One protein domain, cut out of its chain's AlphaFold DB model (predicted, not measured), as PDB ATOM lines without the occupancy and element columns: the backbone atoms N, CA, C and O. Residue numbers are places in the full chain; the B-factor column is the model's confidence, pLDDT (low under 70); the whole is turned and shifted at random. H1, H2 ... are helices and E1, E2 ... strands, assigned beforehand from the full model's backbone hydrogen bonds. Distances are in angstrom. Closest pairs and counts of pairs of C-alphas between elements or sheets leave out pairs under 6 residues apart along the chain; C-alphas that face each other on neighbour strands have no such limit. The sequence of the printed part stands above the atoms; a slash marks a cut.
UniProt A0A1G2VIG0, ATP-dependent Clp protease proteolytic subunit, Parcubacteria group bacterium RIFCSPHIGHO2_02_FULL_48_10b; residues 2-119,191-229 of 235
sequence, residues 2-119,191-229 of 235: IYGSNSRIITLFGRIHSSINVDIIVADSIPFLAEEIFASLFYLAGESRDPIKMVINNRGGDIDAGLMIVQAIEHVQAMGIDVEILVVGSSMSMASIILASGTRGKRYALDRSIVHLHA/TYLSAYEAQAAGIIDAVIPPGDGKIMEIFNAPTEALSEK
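This is residues 2 to 119 and 191 to 229 of the 235 residues of the protein "ATP-dependent Clp protease proteolytic subunit" of Parcubacteria group bacterium RIFCSPHIGHO2_02_FULL_48_10b (UniProt A0A1G2VIG0). A twisted, branched sheet has E1, E2 and E3 side by side and forks beyond E3 into two branches, E4 with E7 and E5 with E6. H1 and H3 pack on one face with H2 between them, H4 sits where the sheet curls round it by E4, E5 and E7, and short H5 packs on the face opposite H1 and H3. The 157 printed residues hold five named helices and seven named strands, in the order E1 H1 E2 H2 E3 H3 E4 E5 E6 H4 E7 H5, a mixed class; E5 and E6 are antiparallel, the other neighbour pairs parallel. The whole is compact, with a radius of gyration of the C-alphas of 15.4 A and spans of 45 by 34 by 31 A, and residues 16 to 21 and 224 to 229 stick out.

Find C-alpha 9 at (92.791, 203.162, 170.957); E1 runs from there to residue 13. H1, residues 31 to 47, is 24.5 A long, and E2, residues 52 to 58, 18.3 A. Next come H2, residues 63 to 78, 22.3 A, and E3, residues 83 to 92, 18.7 A, starting at (93.220, 212.094, 166.823). Then read H3, 94 to 101; E4, 107 to 110; E5, 114 to 117; E6, 191 to 194; H4, 195 to 200; E7, 206 to 208; and H5, 214 to 219, ending at (90.944, 199.148, 164.738).

Look first at E2, with E1 on one side, N 10 to O 53 at 2.8 A, and E3 on the other, N 54 to O 84 at 2.7 A. E3 bends by 112 degrees at residue 89: E4 is beside residues 84 to 88, N 108 to O 85 at 2.7 A, and E5 beside 90 to 92, N 116 to O 91 at 2.8 A. E7 pairs with E4, N 208 to O 109 at 2.8 A, and E6 with E5, N 193 to O 115 at 2.8 A. E1-H1-E2, E2-H2-E3 and E3-H3-E4 are strand-helix-strand units, parallel neighbour strands joined through a helix, with right-handed crossovers. H1 is over E1 and E2 at a height of 10.0 A, its closest C-alphas to E1 being Ile 37 and Ile 10, 7.0 A. H2 only grazes the sheet; it touches H1, closest C-alphas Ala 65 and Ala 34, 5.7 A, and H3, Val 70 and Ile 98, 5.6 A. The sheet curls round H3 and H4. H5 is over E3, across the strands at 70 degrees on the local plane. In H1 to H5, every O i to N i+4 pair is within hydrogen-bond range.

The C-alphas of Ala 119 and Glu 228, the farthest apart, are 49.3 A from each other. Residues 120 to 190 are not printed, and C-alphas 119 and 191 are 9.0 A apart across this cut. The link E1 to H1 is long; the others printed whole are tight. Look for pLDDT under 70 at residues 2 to 7, 15 to 31 and 220 to 229.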
ATOM      1  N   ILE A   2      92.797 201.261 177.632       50.22
ATOM      2  CA  ILE A   2      93.503 201.050 176.352       50.22
ATOM      3  C   ILE A   2      93.388 199.560 176.010       50.22
ATOM      4  O   ILE A   2      93.779 198.713 176.814       50.22
ATOM      5  N   TYR A   3      92.813 199.220 174.858       45.69
ATOM      6  CA  TYR A   3      92.744 197.827 174.406       45.69
ATOM      7  C   TYR A   3      94.001 197.489 173.609       45.69
ATOM      8  O   TYR A   3      94.249 198.161 172.621       45.69
ATOM      9  N   GLY A   4      94.730 196.434 173.996       42.50
ATOM     10  CA  GLY A   4      95.833 195.819 173.237       42.50
ATOM     11  C   GLY A   4      97.136 196.631 173.195       42.50
ATOM     12  O   GLY A   4      97.129 197.824 172.928       42.50
ATOM     13  N   SER A   5      98.279 195.975 173.406       40.34
ATOM     14  CA  SER A   5      99.609 196.610 173.489       40.34
ATOM     15  C   SER A   5     100.080 197.336 172.215       40.34
ATOM     16  O   SER A   5     101.067 198.053 172.276       40.34
ATOM     17  N   ASN A   6      99.380 197.172 171.083       51.84
ATOM     18  CA  ASN A   6      99.679 197.839 169.803       51.84
ATOM     19  C   ASN A   6      98.534 198.727 169.284       51.84
ATOM     20  O   ASN A   6      98.682 199.407 168.266       51.84
ATOM     21  N   SER A   7      97.370 198.710 169.929       64.25
ATOM     22  CA  SER A   7      96.198 199.455 169.476       64.25
ATOM     23  C   SER A   7      96.133 200.755 170.268       64.25
ATOM     24  O   SER A   7      95.687 200.779 171.409       64.25
ATOM     25  N   ARG A   8      96.596 201.850 169.649       87.44
ATOM     26  CA  ARG A   8      96.551 203.240 170.153       87.44
ATOM     27  C   ARG A   8      95.103 203.753 170.218       87.44
ATOM     28  O   ARG A   8      94.750 204.727 169.559       87.44
ATOM     29  N   ILE A   9      94.246 203.024 170.936       88.38
ATOM     30  CA  ILE A   9      92.791 203.162 170.957       88.38
ATOM     31  C   ILE A   9      92.333 203.500 172.374       88.38
ATOM     32  O   ILE A   9      92.568 202.745 173.317       88.38
ATOM     33  N   ILE A  10      91.621 204.616 172.499       88.56
ATOM     34  CA  ILE A  10      90.985 205.092 173.725       88.56
ATOM     35  C   ILE A  10      89.467 204.982 173.554       88.56
ATOM     36  O   ILE A  10      88.908 205.406 172.546       88.56
ATOM     37  N   THR A  11      88.765 204.437 174.545       89.06
ATOM     38  CA  THR A  11      87.296 204.369 174.540       89.06
ATOM     39  C   THR A  11      86.699 205.402 175.490       89.06
ATOM     40  O   THR A  11      87.008 205.385 176.680       89.06
ATOM     41  N   LEU A  12      85.782 206.227 174.992       86.38
ATOM     42  CA  LEU A  12      84.914 207.093 175.786       86.38
ATOM     43  C   LEU A  12      83.506 206.488 175.778       86.38
ATOM     44  O   LEU A  12      82.656 206.863 174.968       86.38
ATOM     45  N   PHE A  13      83.279 205.498 176.642       84.88
ATOM     46  CA  PHE A  13      82.002 204.787 176.751       84.88
ATOM     47  C   PHE A  13      81.293 205.146 178.055       84.88
ATOM     48  O   PHE A  13      81.907 205.189 179.118       84.88
ATOM     49  N   GLY A  14      79.992 205.407 177.970       71.69
ATOM     50  CA  GLY A  14      79.126 205.482 179.143       71.69
ATOM     51  C   GLY A  14      78.833 204.092 179.715       71.69
ATOM     52  O   GLY A  14      78.945 203.078 179.022       71.69
ATOM     53  N   ARG A  15      78.425 204.025 180.986       63.47
ATOM     54  CA  ARG A  15      78.000 202.757 181.596       63.47
ATOM     55  C   ARG A  15      76.666 202.309 180.994       63.47
ATOM     56  O   ARG A  15      75.739 203.106 180.862       63.47
ATOM     57  N   ILE A  16      76.539 201.017 180.703       52.66
ATOM     58  CA  ILE A  16      75.250 200.391 180.398       52.66
ATOM     59  C   ILE A  16      74.517 200.212 181.737       52.66
ATOM     60  O   ILE A  16      74.640 199.167 182.366       52.66
ATOM     61  N   HIS A  17      73.802 201.228 182.223       45.94
ATOM     62  CA  HIS A  17      72.898 201.059 183.364       45.94
ATOM     63  C   HIS A  17      71.455 201.387 182.986       45.94
ATOM     64  O   HIS A  17      71.146 202.383 182.334       45.94
ATOM     65  N   SER A  18      70.575 200.482 183.405       36.50
ATOM     66  CA  SER A  18      69.125 200.517 183.295       36.50
ATOM     67  C   SER A  18      68.544 201.685 184.090       36.50
ATOM     68  O   SER A  18      68.318 201.553 185.289       36.50
ATOM     69  N   SER A  19      68.314 202.819 183.436       37.66
ATOM     70  CA  SER A  19      67.204 203.749 183.690       37.66
ATOM     71  C   SER A  19      67.249 204.839 182.627       37.66
ATOM     72  O   SER A  19      68.200 205.610 182.533       37.66
ATOM     73  N   ILE A  20      66.211 204.857 181.801       43.41
ATOM     74  CA  ILE A  20      65.910 205.894 180.821       43.41
ATOM     75  C   ILE A  20      65.609 207.173 181.607       43.41
ATOM     76  O   ILE A  20      64.475 207.393 182.001       43.41
ATOM     77  N   ASN A  21      66.617 208.004 181.848       38.56
ATOM     78  CA  ASN A  21      66.417 209.428 182.093       38.56
ATOM     79  C   ASN A  21      67.189 210.157 181.003       38.56
ATOM     80  O   ASN A  21      68.357 210.493 181.158       38.56
ATOM     81  N   VAL A  22      66.524 210.332 179.862       41.81
ATOM     82  CA  VAL A  22      67.048 211.053 178.692       41.81
ATOM     83  C   VAL A  22      67.359 212.526 179.031       41.81
ATOM     84  O   VAL A  22      68.167 213.127 178.341       41.81
ATOM     85  N   ASP A  23      66.846 213.044 180.158       35.59
ATOM     86  CA  ASP A  23      66.964 214.453 180.579       35.59
ATOM     87  C   ASP A  23      67.816 214.707 181.835       35.59
ATOM     88  O   ASP A  23      67.852 215.829 182.356       35.59
ATOM     89  N   ILE A  24      68.502 213.689 182.359       38.97
ATOM     90  CA  ILE A  24      69.458 213.876 183.454       38.97
ATOM     91  C   ILE A  24      70.792 213.349 182.957       38.97
ATOM     92  O   ILE A  24      71.033 212.144 182.958       38.97
ATOM     93  N   ILE A  25      71.657 214.268 182.527       43.38
ATOM     94  CA  ILE A  25      73.100 214.038 182.489       43.38
ATOM     95  C   ILE A  25      73.467 213.612 183.911       43.38
ATOM     96  O   ILE A  25      73.539 214.436 184.821       43.38
ATOM     97  N   VAL A  26      73.556 212.303 184.141       41.12
ATOM     98  CA  VAL A  26      73.899 211.765 185.450       41.12
ATOM     99  C   VAL A  26      75.353 212.154 185.687       41.12
ATOM    100  O   VAL A  26      76.259 211.607 185.062       41.12
ATOM    101  N   ALA A  27      75.558 213.117 186.582       43.34
ATOM    102  CA  ALA A  27      76.861 213.632 186.997       43.34
ATOM    103  C   ALA A  27      77.765 212.567 187.664       43.34
ATOM    104  O   ALA A  27      78.922 212.837 187.974       43.34
ATOM    105  N   ASP A  28      77.284 211.335 187.850       41.94
ATOM    106  CA  ASP A  28      77.915 210.339 188.722       41.94
ATOM    107  C   ASP A  28      79.057 209.521 188.087       41.94
ATOM    108  O   ASP A  28      79.335 208.413 188.547       41.94
ATOM    109  N   SER A  29      79.745 209.979 187.030       50.22
ATOM    110  CA  SER A  29      80.864 209.162 186.495       50.22
ATOM    111  C   SER A  29      81.999 209.857 185.727       50.22
ATOM    112  O   SER A  29      82.675 209.200 184.940       50.22
ATOM    113  N   ILE A  30      82.259 211.153 185.926       55.12
ATOM    114  CA  ILE A  30      82.915 211.929 184.850       55.12
ATOM    115  C   ILE A  30      84.352 212.401 185.135       55.12
ATOM    116  O   ILE A  30      85.169 212.253 184.225       55.12
ATOM    117  N   PRO A  31      84.741 212.847 186.350       59.56
ATOM    118  CA  PRO A  31      86.122 213.290 186.579       59.56
ATOM    119  C   PRO A  31      87.149 212.179 186.330       59.56
ATOM    120  O   PRO A  31      88.076 212.351 185.546       59.56
ATOM    121  N   PHE A  32      86.914 210.990 186.893       71.44
ATOM    122  CA  PHE A  32      87.849 209.869 186.776       71.44
ATOM    123  C   PHE A  32      88.027 209.389 185.327       71.44
ATOM    124  O   PHE A  32      89.146 209.152 184.883       71.44
ATOM    125  N   LEU A  33      86.940 209.298 184.549       80.56
ATOM    126  CA  LEU A  33      87.032 208.904 183.140       80.56
ATOM    127  C   LEU A  33      87.786 209.951 182.309       80.56
ATOM    128  O   LEU A  33      88.557 209.594 181.419       80.56
ATOM    129  N   ALA A  34      87.576 211.237 182.591       85.00
ATOM    130  CA  ALA A  34      88.285 212.301 181.900       85.00
ATOM    131  C   ALA A  34      89.784 212.301 182.241       85.00
ATOM    132  O   ALA A  34      90.604 212.442 181.335       85.00
ATOM    133  N   GLU A  35      90.150 212.070 183.506       86.06
ATOM    134  CA  GLU A  35      91.543 211.910 183.946       86.06
ATOM    135  C   GLU A  35      92.223 210.714 183.260       86.06
ATOM    136  O   GLU A  35      93.352 210.836 182.780       86.06
ATOM    137  N   GLU A  36      91.531 209.577 183.132       88.38
ATOM    138  CA  GLU A  36      92.042 208.412 182.401       88.38
ATOM    139  C   GLU A  36      92.278 208.712 180.914       88.38
ATOM    140  O   GLU A  36      93.292 208.290 180.348       88.38
ATOM    141  N   ILE A  37      91.353 209.424 180.263       90.81
ATOM    142  CA  ILE A  37      91.483 209.810 178.851       90.81
ATOM    143  C   ILE A  37      92.640 210.790 178.676       90.81
ATOM    144  O   ILE A  37      93.458 210.594 177.776       90.81
ATOM    145  N   PHE A  38      92.746 211.794 179.550       93.81
ATOM    146  CA  PHE A  38      93.868 212.727 179.584       93.81
ATOM    147  C   PHE A  38      95.193 211.964 179.698       93.81
ATOM    148  O   PHE A  38      96.055 212.082 178.827       93.81
ATOM    149  N   ALA A  39      95.333 211.109 180.714       92.69
ATOM    150  CA  ALA A  39      96.549 210.332 180.929       92.69
ATOM    151  C   ALA A  39      96.876 209.432 179.725       92.69
ATOM    152  O   ALA A  39      98.030 209.365 179.306       92.69
ATOM    153  N   SER A  40      95.866 208.795 179.125       91.88
ATOM    154  CA  SER A  40      96.036 207.932 177.948       91.88
ATOM    155  C   SER A  40      96.509 208.711 176.717       91.88
ATOM    156  O   SER A  40      97.397 208.242 176.009       91.88
ATOM    157  N   LEU A  41      95.958 209.905 176.467       94.62
ATOM    158  CA  LEU A  41      96.370 210.768 175.354       94.62
ATOM    159  C   LEU A  41      97.848 211.152 175.469       94.62
ATOM    160  O   LEU A  41      98.605 210.980 174.515       94.62
ATOM    161  N   PHE A  42      98.277 211.612 176.647       95.06
ATOM    162  CA  PHE A  42      99.666 212.014 176.877       95.06
ATOM    163  C   PHE A  42     100.635 210.829 176.910       95.06
ATOM    164  O   PHE A  42     101.751 210.946 176.407       95.06
ATOM    165  N   TYR A  43     100.207 209.681 177.441       93.69
ATOM    166  CA  TYR A  43     100.988 208.447 177.389       93.69
ATOM    167  C   TYR A  43     101.261 208.032 175.938       93.69
ATOM    168  O   TYR A  43     102.420 207.935 175.532       93.69
ATOM    169  N   LEU A  44     100.210 207.903 175.119       91.25
ATOM    170  CA  LEU A  44     100.336 207.521 173.711       91.25
ATOM    171  C   LEU A  44     101.131 208.556 172.897       91.25
ATOM    172  O   LEU A  44     101.889 208.177 172.000       91.25
ATOM    173  N   ALA A  45     100.992 209.847 173.211       93.56
ATOM    174  CA  ALA A  45     101.766 210.913 172.578       93.56
ATOM    175  C   ALA A  45     103.268 210.861 172.920       93.56
ATOM    176  O   ALA A  45     104.099 211.307 172.123       93.56
ATOM    177  N   GLY A  46     103.617 210.318 174.091       93.38
ATOM    178  CA  GLY A  46     104.995 210.056 174.502       93.38
ATOM    179  C   GLY A  46     105.613 208.827 173.824       93.38
ATOM    180  O   GLY A  46     106.820 208.815 173.594       93.38
ATOM    181  N   GLU A  47     104.805 207.823 173.473       92.62
ATOM    182  CA  GLU A  47     105.279 206.580 172.846       92.62
ATOM    183  C   GLU A  47     105.621 206.718 171.355       92.62
ATOM    184  O   GLU A  47     106.672 206.253 170.913       92.62
ATOM    185  N   SER A  48     104.746 207.335 170.556       91.00
ATOM    186  CA  SER A  48     104.982 207.541 169.121       91.00
ATOM    187  C   SER A  48     104.156 208.703 168.568       91.00
ATOM    188  O   SER A  48     103.248 209.217 169.224       91.00
ATOM    189  N   ARG A  49     104.476 209.116 167.334       92.62
ATOM    190  CA  ARG A  49     103.724 210.136 166.583       92.62
ATOM    191  C   ARG A  49     102.602 209.553 165.721       92.62
ATOM    192  O   ARG A  49     101.967 210.289 164.975       92.62
ATOM    193  N   ASP A  50     102.354 208.250 165.827       91.56
ATOM    194  CA  ASP A  50     101.292 207.590 165.077       91.56
ATOM    195  C   ASP A  50      99.913 208.070 165.546       91.56
ATOM    196  O   ASP A  50      99.753 208.394 166.732       91.56
ATOM    197  N   PRO A  51      98.894 208.052 164.669       92.50
ATOM    198  CA  PRO A  51      97.547 208.472 165.027       92.50
ATOM    199  C   PRO A  51      97.008 207.756 166.270       92.50
ATOM    200  O   PRO A  51      97.208 206.551 166.461       92.50
ATOM    201  N   ILE A  52      96.300 208.509 167.104       93.25
ATOM    202  CA  ILE A  52      95.526 208.002 168.234       93.25
ATOM    203  C   ILE A  52      94.074 207.896 167.790       93.25
ATOM    204  O   ILE A  52      93.532 208.800 167.161       93.25
ATOM    205  N   LYS A  53      93.431 206.785 168.123       92.38
ATOM    206  CA  LYS A  53      92.036 206.518 167.783       92.38
ATOM    207  C   LYS A  53      91.183 206.623 169.038       92.38
ATOM    208  O   LYS A  53      91.500 206.026 170.063       92.38
ATOM    209  N   MET A  54      90.083 207.353 168.964       92.69
ATOM    210  CA  MET A  54      89.089 207.454 170.023       92.69
ATOM    211  C   MET A  54      87.760 206.879 169.548       92.69
ATOM    212  O   MET A  54      87.276 207.215 168.470       92.69
ATOM    213  N   VAL A  55      87.139 206.031 170.363       92.94
ATOM    214  CA  VAL A  55      85.814 205.469 170.077       92.94
ATOM    215  C   VAL A  55      84.819 206.019 171.085       92.94
ATOM    216  O   VAL A  55      85.004 205.851 172.290       92.94
ATOM    217  N   ILE A  56      83.766 206.675 170.600       93.12
ATOM    218  CA  ILE A  56      82.764 207.347 171.431       93.12
ATOM    219  C   ILE A  56      81.447 206.575 171.397       93.12
ATOM    220  O   ILE A  56      80.894 206.299 170.333       93.12
ATOM    221  N   ASN A  57      80.938 206.278 172.591       91.88
ATOM    222  CA  ASN A  57      79.551 205.904 172.847       91.88
ATOM    223  C   ASN A  57      79.138 206.496 174.200       91.88
ATOM    224  O   ASN A  57      79.189 205.818 175.232       91.88
ATOM    225  N   ASN A  58      78.847 207.793 174.231       89.12
ATOM    226  CA  ASN A  58      78.712 208.530 175.482       89.12
ATOM    227  C   ASN A  58      77.642 209.624 175.386       89.12
ATOM    228  O   ASN A  58      77.518 210.304 174.367       89.12
ATOM    229  N   ARG A  59      76.866 209.778 176.468       86.94
ATOM    230  CA  ARG A  59      75.742 210.721 176.553       86.94
ATOM    231  C   ARG A  59      76.139 212.134 177.012       86.94
ATOM    232  O   ARG A  59      75.268 212.976 177.204       86.94
ATOM    233  N   GLY A  60      77.427 212.396 177.185       82.69
ATOM    234  CA  GLY A  60      77.938 213.657 177.700       82.69
ATOM    235  C   GLY A  60      78.026 213.670 179.218       82.69
ATOM    236  O   GLY A  60      78.037 212.620 179.865       82.69
ATOM    237  N   GLY A  61      78.167 214.869 179.779       81.31
ATOM    238  CA  GLY A  61      78.681 214.982 181.126       81.31
ATOM    239  C   GLY A  61      78.982 216.380 181.618       81.31
ATOM    240  O   GLY A  61      78.493 217.361 181.076       81.31
ATOM    241  N   ASP A  62      79.830 216.414 182.641       83.25
ATOM    242  CA  ASP A  62      80.406 217.617 183.215       83.25
ATOM    243  C   ASP A  62      81.213 218.404 182.168       83.25
ATOM    244  O   ASP A  62      82.009 217.832 181.411       83.25
ATOM    245  N   ILE A  63      80.974 219.716 182.116       85.94
ATOM    246  CA  ILE A  63      81.560 220.604 181.106       85.94
ATOM    247  C   ILE A  63      83.063 220.750 181.334       85.94
ATOM    248  O   ILE A  63      83.830 220.683 180.375       85.94
ATOM    249  N   ASP A  64      83.494 220.898 182.587       86.69
ATOM    250  CA  ASP A  64      84.903 221.092 182.930       86.69
ATOM    251  C   ASP A  64      85.727 219.846 182.580       86.69
ATOM    252  O   ASP A  64      86.752 219.934 181.898       86.69
ATOM    253  N   ALA A  65      85.227 218.662 182.938       88.12
ATOM    254  CA  ALA A  65      85.833 217.387 182.568       88.12
ATOM    255  C   ALA A  65      85.887 217.187 181.041       88.12
ATOM    256  O   ALA A  65      86.890 216.711 180.503       88.12
ATOM    257  N   GLY A  66      84.831 217.572 180.318       90.81
ATOM    258  CA  GLY A  66      84.818 217.491 178.860       90.81
ATOM    259  C   GLY A  66      85.790 218.474 178.195       90.81
ATOM    260  O   GLY A  66      86.482 218.098 177.246       90.81
ATOM    261  N   LEU A  67      85.906 219.702 178.710       92.38
ATOM    262  CA  LEU A  67      86.874 220.692 178.229       92.38
ATOM    263  C   LEU A  67      88.320 220.260 178.503       92.38
ATOM    264  O   LEU A  67      89.183 220.496 177.659       92.38
ATOM    265  N   MET A  68      88.587 219.560 179.610       94.19
ATOM    266  CA  MET A  68      89.900 218.958 179.863       94.19
ATOM    267  C   MET A  68      90.291 217.959 178.761       94.19
ATOM    268  O   MET A  68      91.422 217.987 178.273       94.19
ATOM    269  N   ILE A  69      89.357 217.104 178.322       95.69
ATOM    270  CA  ILE A  69      89.600 216.160 177.217       95.69
ATOM    271  C   ILE A  69      89.847 216.916 175.906       95.69
ATOM    272  O   ILE A  69      90.788 216.587 175.185       95.69
ATOM    273  N   VAL A  70      89.038 217.936 175.603       96.88
ATOM    274  CA  VAL A  70      89.214 218.778 174.406       96.88
ATOM    275  C   VAL A  70      90.613 219.393 174.376       96.88
ATOM    276  O   VAL A  70      91.316 219.262 173.378       96.88
ATOM    277  N   GLN A  71      91.052 220.005 175.476       97.06
ATOM    278  CA  GLN A  71      92.375 220.627 175.566       97.06
ATOM    279  C   GLN A  71      93.506 219.604 175.402       97.06
ATOM    280  O   GLN A  71      94.504 219.889 174.741       97.06
ATOM    281  N   ALA A  72      93.348 218.398 175.955       97.62
ATOM    282  CA  ALA A  72      94.308 217.315 175.760       97.62
ATOM    283  C   ALA A  72      94.397 216.884 174.287       97.62
ATOM    284  O   ALA A  72      95.501 216.728 173.765       97.62
ATOM    285  N   ILE A  73      93.256 216.742 173.601       98.25
ATOM    286  CA  ILE A  73      93.203 216.427 172.165       98.25
ATOM    287  C   ILE A  73      93.912 217.513 171.353       98.25
ATOM    288  O   ILE A  73      94.772 217.196 170.532       98.25
ATOM    289  N   GLU A  74      93.598 218.787 171.598       97.56
ATOM    290  CA  GLU A  74      94.209 219.907 170.877       97.56
ATOM    291  C   GLU A  74      95.723 219.987 171.111       97.56
ATOM    292  O   GLU A  74      96.480 220.251 170.174       97.56
ATOM    293  N   HIS A  75      96.184 219.702 172.331       98.25
ATOM    294  CA  HIS A  75      97.610 219.656 172.643       98.25
ATOM    295  C   HIS A  75      98.324 218.528 171.888       98.25
ATOM    296  O   HIS A  75      99.360 218.753 171.262       98.25
ATOM    297  N   VAL A  76      97.752 217.322 171.892       97.88
ATOM    298  CA  VAL A  76      98.276 216.169 171.146       97.88
ATOM    299  C   VAL A  76      98.312 216.449 169.637       97.88
ATOM    300  O   VAL A  76      99.315 216.169 168.980       97.88
ATOM    301  N   GLN A  77      97.277 217.086 169.085       98.06
ATOM    302  CA  GLN A  77      97.260 217.517 167.684       98.06
ATOM    303  C   GLN A  77      98.338 218.558 167.376       98.06
ATOM    304  O   GLN A  77      99.004 218.464 166.344       98.06
ATOM    305  N   ALA A  78      98.572 219.516 168.276       97.69
ATOM    306  CA  ALA A  78      99.648 220.497 168.132       97.69
ATOM    307  C   ALA A  78     101.048 219.849 168.132       97.69
ATOM    308  O   ALA A  78     101.987 220.405 167.562       97.69
ATOM    309  N   MET A  79     101.190 218.647 168.702       97.12
ATOM    310  CA  MET A  79     102.408 217.831 168.620       97.12
ATOM    311  C   MET A  79     102.562 217.077 167.284       97.12
ATOM    312  O   MET A  79     103.536 216.332 167.121       97.12
ATOM    313  N   GLY A  80     101.637 217.254 166.334       97.00
ATOM    314  CA  GLY A  80     101.638 216.592 165.027       97.00
ATOM    315  C   GLY A  80     101.060 215.177 165.045       97.00
ATOM    316  O   GLY A  80     101.414 214.376 164.185       97.00
ATOM    317  N   ILE A  81     100.223 214.855 166.036       97.19
ATOM    318  CA  ILE A  81      99.609 213.534 166.198       97.19
ATOM    319  C   ILE A  81      98.119 213.640 165.901       97.19
ATOM    320  O   ILE A  81      97.391 214.369 166.572       97.19
ATOM    321  N   ASP A  82      97.648 212.888 164.914       97.06
ATOM    322  CA  ASP A  82      96.228 212.880 164.588       97.06
ATOM    323  C   ASP A  82      95.402 212.162 165.657       97.06
ATOM    324  O   ASP A  82      95.789 211.102 166.146       97.06
ATOM    325  N   VAL A  83      94.228 212.715 165.962       96.94
ATOM    326  CA  VAL A  83      93.220 212.094 166.823       96.94
ATOM    327  C   VAL A  83      92.008 211.748 165.965       96.94
ATOM    328  O   VAL A  83      91.198 212.611 165.625       96.94
ATOM    329  N   GLU A  84      91.909 210.481 165.577       95.25
ATOM    330  CA  GLU A  84      90.808 209.944 164.776       95.25
ATOM    331  C   GLU A  84      89.662 209.556 165.700       95.25
ATOM    332  O   GLU A  84      89.888 208.866 166.690       95.25
ATOM    333  N   ILE A  85      88.434 209.975 165.404       96.19
ATOM    334  CA  ILE A  85      87.297 209.722 166.298       96.19
ATOM    335  C   ILE A  85      86.216 208.942 165.564       96.19
ATOM    336  O   ILE A  85      85.780 209.363 164.500       96.19
ATOM    337  N   LEU A  86      85.753 207.834 166.144       95.31
ATOM    338  CA  LEU A  86      84.646 207.023 165.636       95.31
ATOM    339  C   LEU A  86      83.489 206.996 166.638       95.31
ATOM    340  O   LEU A  86      83.650 206.537 167.768       95.31
ATOM    341  N   VAL A  87      82.299 207.411 166.209       96.19
ATOM    342  CA  VAL A  87      81.066 207.272 166.994       96.19
ATOM    343  C   VAL A  87      80.391 205.937 166.703       96.19
ATOM    344  O   VAL A  87      79.966 205.671 165.573       96.19
ATOM    345  N   VAL A  88      80.203 205.143 167.755       92.81
ATOM    346  CA  VAL A  88      79.446 203.889 167.736       92.81
ATOM    347  C   VAL A  88      78.228 204.047 168.643       92.81
ATOM    348  O   VAL A  88      78.350 204.068 169.864       92.81
ATOM    349  N   GLY A  89      77.037 204.163 168.059       93.00
ATOM    350  CA  GLY A  89      75.787 204.308 168.806       93.00
ATOM    351  C   GLY A  89      75.417 205.765 169.066       93.00
ATOM    352  O   GLY A  89      74.507 206.279 168.419       93.00
ATOM    353  N   SER A  90      76.083 206.451 169.998       93.12
ATOM    354  CA  SER A  90      75.750 207.857 170.268       93.12
ATOM    355  C   SER A  90      76.909 208.711 170.770       93.12
ATOM    356  O   SER A  90      77.758 208.253 171.530       93.12
ATOM    357  N   SER A  91      76.896 209.978 170.372       94.94
ATOM    358  CA  SER A  91      77.700 211.047 170.953       94.94
ATOM    359  C   SER A  91      76.746 212.173 171.331       94.94
ATOM    360  O   SER A  91      76.018 212.654 170.469       94.94
ATOM    361  N   MET A  92      76.648 212.532 172.609       92.31
ATOM    362  CA  MET A  92      75.668 213.521 173.076       92.31
ATOM    363  C   MET A  92      76.316 214.568 173.983       92.31
ATOM    364  O   MET A  92      77.263 214.259 174.708       92.31
ATOM    365  N   SER A  93      75.808 215.804 173.951       91.38
ATOM    366  CA  SER A  93      76.292 216.922 174.779       91.38
ATOM    367  C   SER A  93      77.827 217.059 174.708       91.38
ATOM    368  O   SER A  93      78.371 217.154 173.607       91.38
ATOM    369  N   MET A  94      78.550 217.031 175.835       91.50
ATOM    370  CA  MET A  94      80.013 217.164 175.854       91.50
ATOM    371  C   MET A  94      80.752 216.110 175.023       91.50
ATOM    372  O   MET A  94      81.813 216.409 174.479       91.50
ATOM    373  N   ALA A  95      80.190 214.913 174.827       93.50
ATOM    374  CA  ALA A  95      80.796 213.928 173.934       93.50
ATOM    375  C   ALA A  95      80.777 214.396 172.465       93.50
ATOM    376  O   ALA A  95      81.733 214.152 171.729       93.50
ATOM    377  N   SER A  96      79.744 215.133 172.040       95.88
ATOM    378  CA  SER A  96      79.669 215.733 170.699       95.88
ATOM    379  C   SER A  96      80.657 216.886 170.522       95.88
ATOM    380  O   SER A  96      81.172 217.092 169.423       95.88
ATOM    381  N   ILE A  97      80.964 217.615 171.597       95.62
ATOM    382  CA  ILE A  97      82.015 218.642 171.592       95.62
ATOM    383  C   ILE A  97      83.396 217.989 171.449       95.62
ATOM    384  O   ILE A  97      84.181 218.406 170.601       95.62
ATOM    385  N   ILE A  98      83.658 216.912 172.199       97.12
ATOM    386  CA  ILE A  98      84.885 216.102 172.083       97.12
ATOM    387  C   ILE A  98      85.013 215.492 170.678       97.12
ATOM    388  O   ILE A  98      86.089 215.482 170.085       97.12
ATOM    389  N   LEU A  99      83.908 215.015 170.097       98.06
ATOM    390  CA  LEU A  99      83.874 214.547 168.711       98.06
ATOM    391  C   LEU A  99      84.313 215.647 167.734       98.06
ATOM    392  O   LEU A  99      85.122 215.397 166.838       98.06
ATOM    393  N   ALA A 100      83.812 216.870 167.920       97.81
ATOM    394  CA  ALA A 100      84.146 218.002 167.065       97.81
ATOM    395  C   ALA A 100      85.617 218.448 167.190       97.81
ATOM    396  O   ALA A 100      86.130 219.018 166.224       97.81
ATOM    397  N   SER A 101      86.299 218.169 168.313       97.75
ATOM    398  CA  SER A 101      87.736 218.451 168.495       97.75
ATOM    399  C   SER A 101      88.669 217.422 167.843       97.75
ATOM    400  O   SER A 101      89.873 217.656 167.761       97.75
ATOM    401  N   GLY A 102      88.143 216.294 167.352       98.00
ATOM    402  CA  GLY A 102      88.922 215.324 166.576       98.00
ATOM    403  C   GLY A 102      89.556 215.925 165.317       98.00
ATOM    404  O   GLY A 102      89.159 216.991 164.839       98.00
ATOM    405  N   THR A 103      90.556 215.241 164.758       98.19
ATOM    406  CA  THR A 103      91.279 215.734 163.578       98.19
ATOM    407  C   THR A 103      90.310 215.868 162.404       98.19
ATOM    408  O   THR A 103      89.617 214.918 162.040       98.19
ATOM    409  N   ARG A 104      90.269 217.051 161.782       97.75
ATOM    410  CA  ARG A 104      89.406 217.317 160.622       97.75
ATOM    411  C   ARG A 104      89.740 216.369 159.468       97.75
ATOM    412  O   ARG A 104      90.902 216.196 159.120       97.75
ATOM    413  N   GLY A 105      88.713 215.791 158.858       97.00
ATOM    414  CA  GLY A 105      88.840 214.736 157.850       97.00
ATOM    415  C   GLY A 105      88.953 213.326 158.441       97.00
ATOM    416  O   GLY A 105      88.996 212.366 157.678       97.00
ATOM    417  N   LYS A 106      88.997 213.191 159.775       96.62
ATOM    418  CA  LYS A 106      89.177 211.923 160.498       96.62
ATOM    419  C   LYS A 106      88.154 211.716 161.623       96.62
ATOM    420  O   LYS A 106      88.423 211.007 162.596       96.62
ATOM    421  N   ARG A 107      86.981 212.344 161.509       98.00
ATOM    422  CA  ARG A 107      85.838 212.159 162.413       98.00
ATOM    423  C   ARG A 107      84.780 211.322 161.706       98.00
ATOM    424  O   ARG A 107      84.319 211.676 160.623       98.00
ATOM    425  N   TYR A 108      84.372 210.226 162.318       97.56
ATOM    426  CA  TYR A 108      83.534 209.206 161.710       97.56
ATOM    427  C   TYR A 108      82.353 208.859 162.608       97.56
ATOM    428  O   TYR A 108      82.433 208.958 163.833       97.56
ATOM    429  N   ALA A 109      81.272 208.372 162.011       97.69
ATOM    430  CA  ALA A 109      80.183 207.743 162.743       97.69
ATOM    431  C   ALA A 109      79.620 206.564 161.953       97.69
ATOM    432  O   ALA A 109      79.584 206.607 160.725       97.69
ATOM    433  N   LEU A 110      79.155 205.523 162.643       96.75
ATOM    434  CA  LEU A 110      78.349 204.488 161.994       96.75
ATOM    435  C   LEU A 110      77.004 205.057 161.515       96.75
ATOM    436  O   LEU A 110      76.488 206.008 162.100       96.75
ATOM    437  N   ASP A 111      76.428 204.458 160.474       95.69
ATOM    438  CA  ASP A 111      75.188 204.900 159.811       95.69
ATOM    439  C   ASP A 111      74.004 205.199 160.748       95.69
ATOM    440  O   ASP A 111      73.258 206.154 160.528       95.69
ATOM    441  N   ARG A 112      73.845 204.411 161.814       95.94
ATOM    442  CA  ARG A 112      72.768 204.543 162.810       95.94
ATOM    443  C   ARG A 112      73.174 205.310 164.065       95.94
ATOM    444  O   ARG A 112      72.403 205.346 165.024       95.94
ATOM    445  N   SER A 113      74.373 205.882 164.091       96.75
ATOM    446  CA  SER A 113      74.814 206.685 165.224       96.75
ATOM    447  C   SER A 113      74.035 207.996 165.306       96.75
ATOM    448  O   SER A 113      73.703 208.608 164.290       96.75
ATOM    449  N   ILE A 114      73.780 208.442 166.534       96.81
ATOM    450  CA  ILE A 114      73.127 209.720 166.825       96.81
ATOM    451  C   ILE A 114      74.145 210.699 167.401       96.81
ATOM    452  O   ILE A 114      74.878 210.364 168.336       96.81
ATOM    453  N   VAL A 115      74.162 211.916 166.862       97.31
ATOM    454  CA  VAL A 115      74.899 213.050 167.419       97.31
ATOM    455  C   VAL A 115      73.897 214.014 168.024       97.31
ATOM    456  O   VAL A 115      72.984 214.474 167.346       97.31
ATOM    457  N   HIS A 116      74.055 214.321 169.303       94.62
ATOM    458  CA  HIS A 116      73.160 215.215 170.022       94.62
ATOM    459  C   HIS A 116      73.909 216.418 170.578       94.62
ATOM    460  O   HIS A 116      74.995 216.286 171.146       94.62
ATOM    461  N   LEU A 117      73.320 217.593 170.403       92.31
ATOM    462  CA  LEU A 117      73.786 218.853 170.953       92.31
ATOM    463  C   LEU A 117      72.590 219.590 171.560       92.31
ATOM    464  O   LEU A 117      71.478 219.526 171.040       92.31
ATOM    465  N   HIS A 118      72.827 220.324 172.636       88.94
ATOM    466  CA  HIS A 118      71.826 221.161 173.292       88.94
ATOM    467  C   HIS A 118      72.507 222.407 173.860       88.94
ATOM    468  O   HIS A 118      73.740 222.469 173.933       88.94
ATOM    469  N   ALA A 119      71.722 223.426 174.201       81.25
ATOM    470  CA  ALA A 119      72.239 224.592 174.899       81.25
ATOM    471  C   ALA A 119      72.537 224.250 176.362       81.25
ATOM    472  O   ALA A 119      71.678 223.749 177.081       81.25
ATOM    473  N   THR A 191      68.812 219.187 170.012       89.75
ATOM    474  CA  THR A 191      69.140 218.923 168.610       89.75
ATOM    475  C   THR A 191      69.733 217.530 168.466       89.75
ATOM    476  O   THR A 191      70.889 217.285 168.808       89.75
ATOM    477  N   TYR A 192      68.930 216.612 167.933       93.88
ATOM    478  CA  TYR A 192      69.329 215.250 167.589       93.88
ATOM    479  C   TYR A 192      69.562 215.153 166.084       93.88
ATOM    480  O   TYR A 192      68.664 215.446 165.301       93.88
ATOM    481  N   LEU A 193      70.755 214.721 165.690       96.50
ATOM    482  CA  LEU A 193      71.168 214.554 164.303       96.50
ATOM    483  C   LEU A 193      71.471 213.081 164.043       96.50
ATOM    484  O   LEU A 193      72.192 212.431 164.809       96.50
ATOM    485  N   SER A 194      70.964 212.561 162.931       98.06
ATOM    486  CA  SER A 194      71.488 211.333 162.337       98.06
ATOM    487  C   SER A 194      72.961 211.505 161.954       98.06
ATOM    488  O   SER A 194      73.459 212.625 161.810       98.06
ATOM    489  N   ALA A 195      73.668 210.399 161.722       98.12
ATOM    490  CA  ALA A 195      75.049 210.438 161.248       98.12
ATOM    491  C   ALA A 195      75.202 211.283 159.961       98.12
ATOM    492  O   ALA A 195      76.145 212.061 159.833       98.12
ATOM    493  N   TYR A 196      74.236 211.208 159.041       98.25
ATOM    494  CA  TYR A 196      74.248 211.978 157.793       98.25
ATOM    495  C   TYR A 196      74.028 213.480 158.012       98.25
ATOM    496  O   TYR A 196      74.725 214.296 157.412       98.25
ATOM    497  N   GLU A 197      73.109 213.866 158.899       98.06
ATOM    498  CA  GLU A 197      72.910 215.276 159.257       98.06
ATOM    499  C   GLU A 197      74.116 215.828 160.024       98.06
ATOM    500  O   GLU A 197      74.545 216.952 159.779       98.06
ATOM    501  N   ALA A 198      74.728 215.022 160.898       98.38
ATOM    502  CA  ALA A 198      75.964 215.385 161.581       98.38
ATOM    503  C   ALA A 198      77.127 215.588 160.596       98.38
ATOM    504  O   ALA A 198      77.961 216.475 160.803       98.38
ATOM    505  N   GLN A 199      77.178 214.801 159.513       98.56
ATOM    506  CA  GLN A 199      78.137 214.993 158.425       98.56
ATOM    507  C   GLN A 199      77.850 216.288 157.653       98.56
ATOM    508  O   GLN A 199      78.770 217.064 157.394       98.56
ATOM    509  N   ALA A 200      76.583 216.567 157.327       97.94
ATOM    510  CA  ALA A 200      76.180 217.805 156.657       97.94
ATOM    511  C   ALA A 200      76.508 219.052 157.502       97.94
ATOM    512  O   ALA A 200      77.073 220.020 156.994       97.94
ATOM    513  N   ALA A 201      76.271 218.980 158.814       97.56
ATOM    514  CA  ALA A 201      76.655 219.995 159.793       97.56
ATOM    515  C   ALA A 201      78.176 220.061 160.048       97.56
ATOM    516  O   ALA A 201      78.649 220.906 160.808       97.56
ATOM    517  N   GLY A 202      78.971 219.182 159.431       98.12
ATOM    518  CA  GLY A 202      80.427 219.147 159.558       98.12
ATOM    519  C   GLY A 202      80.930 218.802 160.960       98.12
ATOM    520  O   GLY A 202      82.058 219.172 161.295       98.12
ATOM    521  N   ILE A 203      80.107 218.143 161.783       98.38
ATOM    522  CA  ILE A 203      80.493 217.616 163.101       98.38
ATOM    523  C   ILE A 203      81.331 216.347 162.922       98.38
ATOM    524  O   ILE A 203      82.334 216.163 163.608       98.38
ATOM    525  N   ILE A 204      80.950 215.515 161.951       98.56
ATOM    526  CA  ILE A 204      81.755 214.400 161.451       98.56
ATOM    527  C   ILE A 204      82.129 214.633 159.988       98.56
ATOM    528  O   ILE A 204      81.547 215.480 159.311       98.56
ATOM    529  N   ASP A 205      83.100 213.872 159.502       98.38
ATOM    530  CA  ASP A 205      83.616 213.962 158.139       98.38
ATOM    531  C   ASP A 205      83.072 212.845 157.235       98.38
ATOM    532  O   ASP A 205      82.843 213.090 156.050       98.38
ATOM    533  N   ALA A 206      82.806 211.650 157.779       97.56
ATOM    534  CA  ALA A 206      82.207 210.555 157.015       97.56
ATOM    535  C   ALA A 206      81.324 209.618 157.852       97.56
ATOM    536  O   ALA A 206      81.630 209.284 159.000       97.56
ATOM    537  N   VAL A 207      80.246 209.152 157.225       98.00
ATOM    538  CA  VAL A 207      79.418 208.049 157.717       98.00
ATOM    539  C   VAL A 207      79.972 206.720 157.209       98.00
ATOM    540  O   VAL A 207      80.260 206.584 156.021       98.00
ATOM    541  N   ILE A 208      80.095 205.736 158.098       95.69
ATOM    542  CA  ILE A 208      80.593 204.394 157.787       95.69
ATOM    543  C   ILE A 208      79.420 203.397 157.808       95.69
ATOM    544  O   ILE A 208      78.804 203.208 158.865       95.69
ATOM    545  N   PRO A 209      79.088 202.751 156.676       92.88
ATOM    546  CA  PRO A 209      78.026 201.757 156.629       92.88
ATOM    547  C   PRO A 209      78.454 200.418 157.264       92.88
ATOM    548  O   PRO A 209      79.646 200.110 157.361       92.88
ATOM    549  N   PRO A 210      77.495 199.572 157.682       87.81
ATOM    550  CA  PRO A 210      77.789 198.229 158.169       87.81
ATOM    551  C   PRO A 210      78.545 197.393 157.128       87.81
ATOM    552  O   PRO A 210      78.163 197.352 155.961       87.81
ATOM    553  N   GLY A 211      79.591 196.688 157.566       84.06
ATOM    554  CA  GLY A 211      80.412 195.831 156.701       84.06
ATOM    555  C   GLY A 211      81.530 196.556 155.944       84.06
ATOM    556  O   GLY A 211      82.292 195.899 155.239       84.06
ATOM    557  N   ASP A 212      81.666 197.872 156.103       88.38
ATOM    558  CA  ASP A 212      82.770 198.633 155.520       88.38
ATOM    559  C   ASP A 212      84.119 198.281 156.182       88.38
ATOM    560  O   ASP A 212      84.252 198.256 157.412       88.38
ATOM    561  N   GLY A 213      85.141 198.030 155.356       82.75
ATOM    562  CA  GLY A 213      86.498 197.698 155.796       82.75
ATOM    563  C   GLY A 213      87.190 198.819 156.578       82.75
ATOM    564  O   GLY A 213      88.096 198.536 157.364       82.75
ATOM    565  N   LYS A 214      86.718 200.069 156.456       81.12
ATOM    566  CA  LYS A 214      87.226 201.232 157.196       81.12
ATOM    567  C   LYS A 214      87.219 201.009 158.705       81.12
ATOM    568  O   LYS A 214      88.128 201.466 159.391       81.12
ATOM    569  N   ILE A 215      86.232 200.279 159.233       79.62
ATOM    570  CA  ILE A 215      86.193 199.931 160.660       79.62
ATOM    571  C   ILE A 215      87.433 199.111 161.027       79.62
ATOM    572  O   ILE A 215      88.112 199.431 161.999       79.62
ATOM    573  N   MET A 216      87.778 198.096 160.234       78.38
ATOM    574  CA  MET A 216      88.939 197.246 160.518       78.38
ATOM    575  C   MET A 216      90.259 198.015 160.407       78.38
ATOM    576  O   MET A 216      91.136 197.821 161.247       78.38
ATOM    577  N   GLU A 217      90.365 198.953 159.459       77.50
ATOM    578  CA  GLU A 217      91.496 199.889 159.379       77.50
ATOM    579  C   GLU A 217      91.611 200.751 160.649       77.50
ATOM    580  O   GLU A 217      92.685 200.866 161.247       77.50
ATOM    581  N   ILE A 218      90.493 201.322 161.114       74.50
ATOM    582  CA  ILE A 218      90.455 202.125 162.343       74.50
ATOM    583  C   ILE A 218      90.883 201.276 163.542       74.50
ATOM    584  O   ILE A 218      91.625 201.759 164.386       74.50
ATOM    585  N   PHE A 219      90.526 199.997 163.619       72.56
ATOM    586  CA  PHE A 219      90.944 199.148 164.738       72.56
ATOM    587  C   PHE A 219      92.323 198.489 164.560       72.56
ATOM    588  O   PHE A 219      92.776 197.821 165.486       72.56
ATOM    589  N   ASN A 220      93.022 198.696 163.429       67.69
ATOM    590  CA  ASN A 220      94.220 197.922 163.054       67.69
ATOM    591  C   ASN A 220      94.006 196.405 163.249       67.69
ATOM    592  O   ASN A 220      94.923 195.678 163.636       67.69
ATOM    593  N   ALA A 221      92.777 195.926 163.035       55.50
ATOM    594  CA  ALA A 221      92.476 194.510 163.148       55.50
ATOM    595  C   ALA A 221      93.065 193.797 161.920       55.50
ATOM    596  O   ALA A 221      92.891 194.301 160.809       55.50
ATOM    597  N   PRO A 222      93.750 192.649 162.076       46.94
ATOM    598  CA  PRO A 222      94.248 191.903 160.929       46.94
ATOM    599  C   PRO A 222      93.078 191.540 160.007       46.94
ATOM    600  O   PRO A 222      92.162 190.809 160.393       46.94
ATOM    601  N   THR A 223      93.105 192.073 158.785       45.41
ATOM    602  CA  THR A 223      92.049 191.927 157.771       45.41
ATOM    603  C   THR A 223      91.876 190.471 157.310       45.41
ATOM    604  O   THR A 223      90.827 190.103 156.788       45.41
ATOM    605  N   GLU A 224      92.881 189.625 157.553       43.34
ATOM    606  CA  GLU A 224      92.955 188.216 157.137       43.34
ATOM    607  C   GLU A 224      92.019 187.277 157.926       43.34
ATOM    608  O   GLU A 224      91.710 186.184 157.462       43.34
ATOM    609  N   ALA A 225      91.477 187.693 159.077       39.91
ATOM    610  CA  ALA A 225      90.625 186.823 159.901       39.91
ATOM    611  C   ALA A 225      89.173 186.657 159.388       39.91
ATOM    612  O   ALA A 225      88.390 185.908 159.980       39.91
ATOM    613  N   LEU A 226      88.782 187.361 158.319       41.06
ATOM    614  CA  LEU A 226      87.412 187.335 157.784       41.06
ATOM    615  C   LEU A 226      87.250 186.513 156.497       41.06
ATOM    616  O   LEU A 226      86.132 186.079 156.217       41.06
ATOM    617  N   SER A 227      88.321 186.253 155.740       36.94
ATOM    618  CA  SER A 227      88.247 185.452 154.508       36.94
ATOM    619  C   SER A 227      88.138 183.948 154.781       36.94
ATOM    620  O   SER A 227      87.469 183.245 154.032       36.94
ATOM    621  N   GLU A 228      88.691 183.445 155.888       38.19
ATOM    622  CA  GLU A 228      88.688 182.000 156.176       38.19
ATOM    623  C   GLU A 228      87.345 181.460 156.697       38.19
ATOM    624  O   GLU A 228      87.089 180.258 156.641       38.19
ATOM    625  N   LYS A 229      86.432 182.321 157.171       43.00
ATOM    626  CA  LYS A 229      85.124 181.872 157.688       43.00
ATOM    627  C   LYS A 229      84.012 181.788 156.642       43.00
ATOM    628  O   LYS A 229      82.941 181.284 156.974       43.00
TER     629      LYS A 229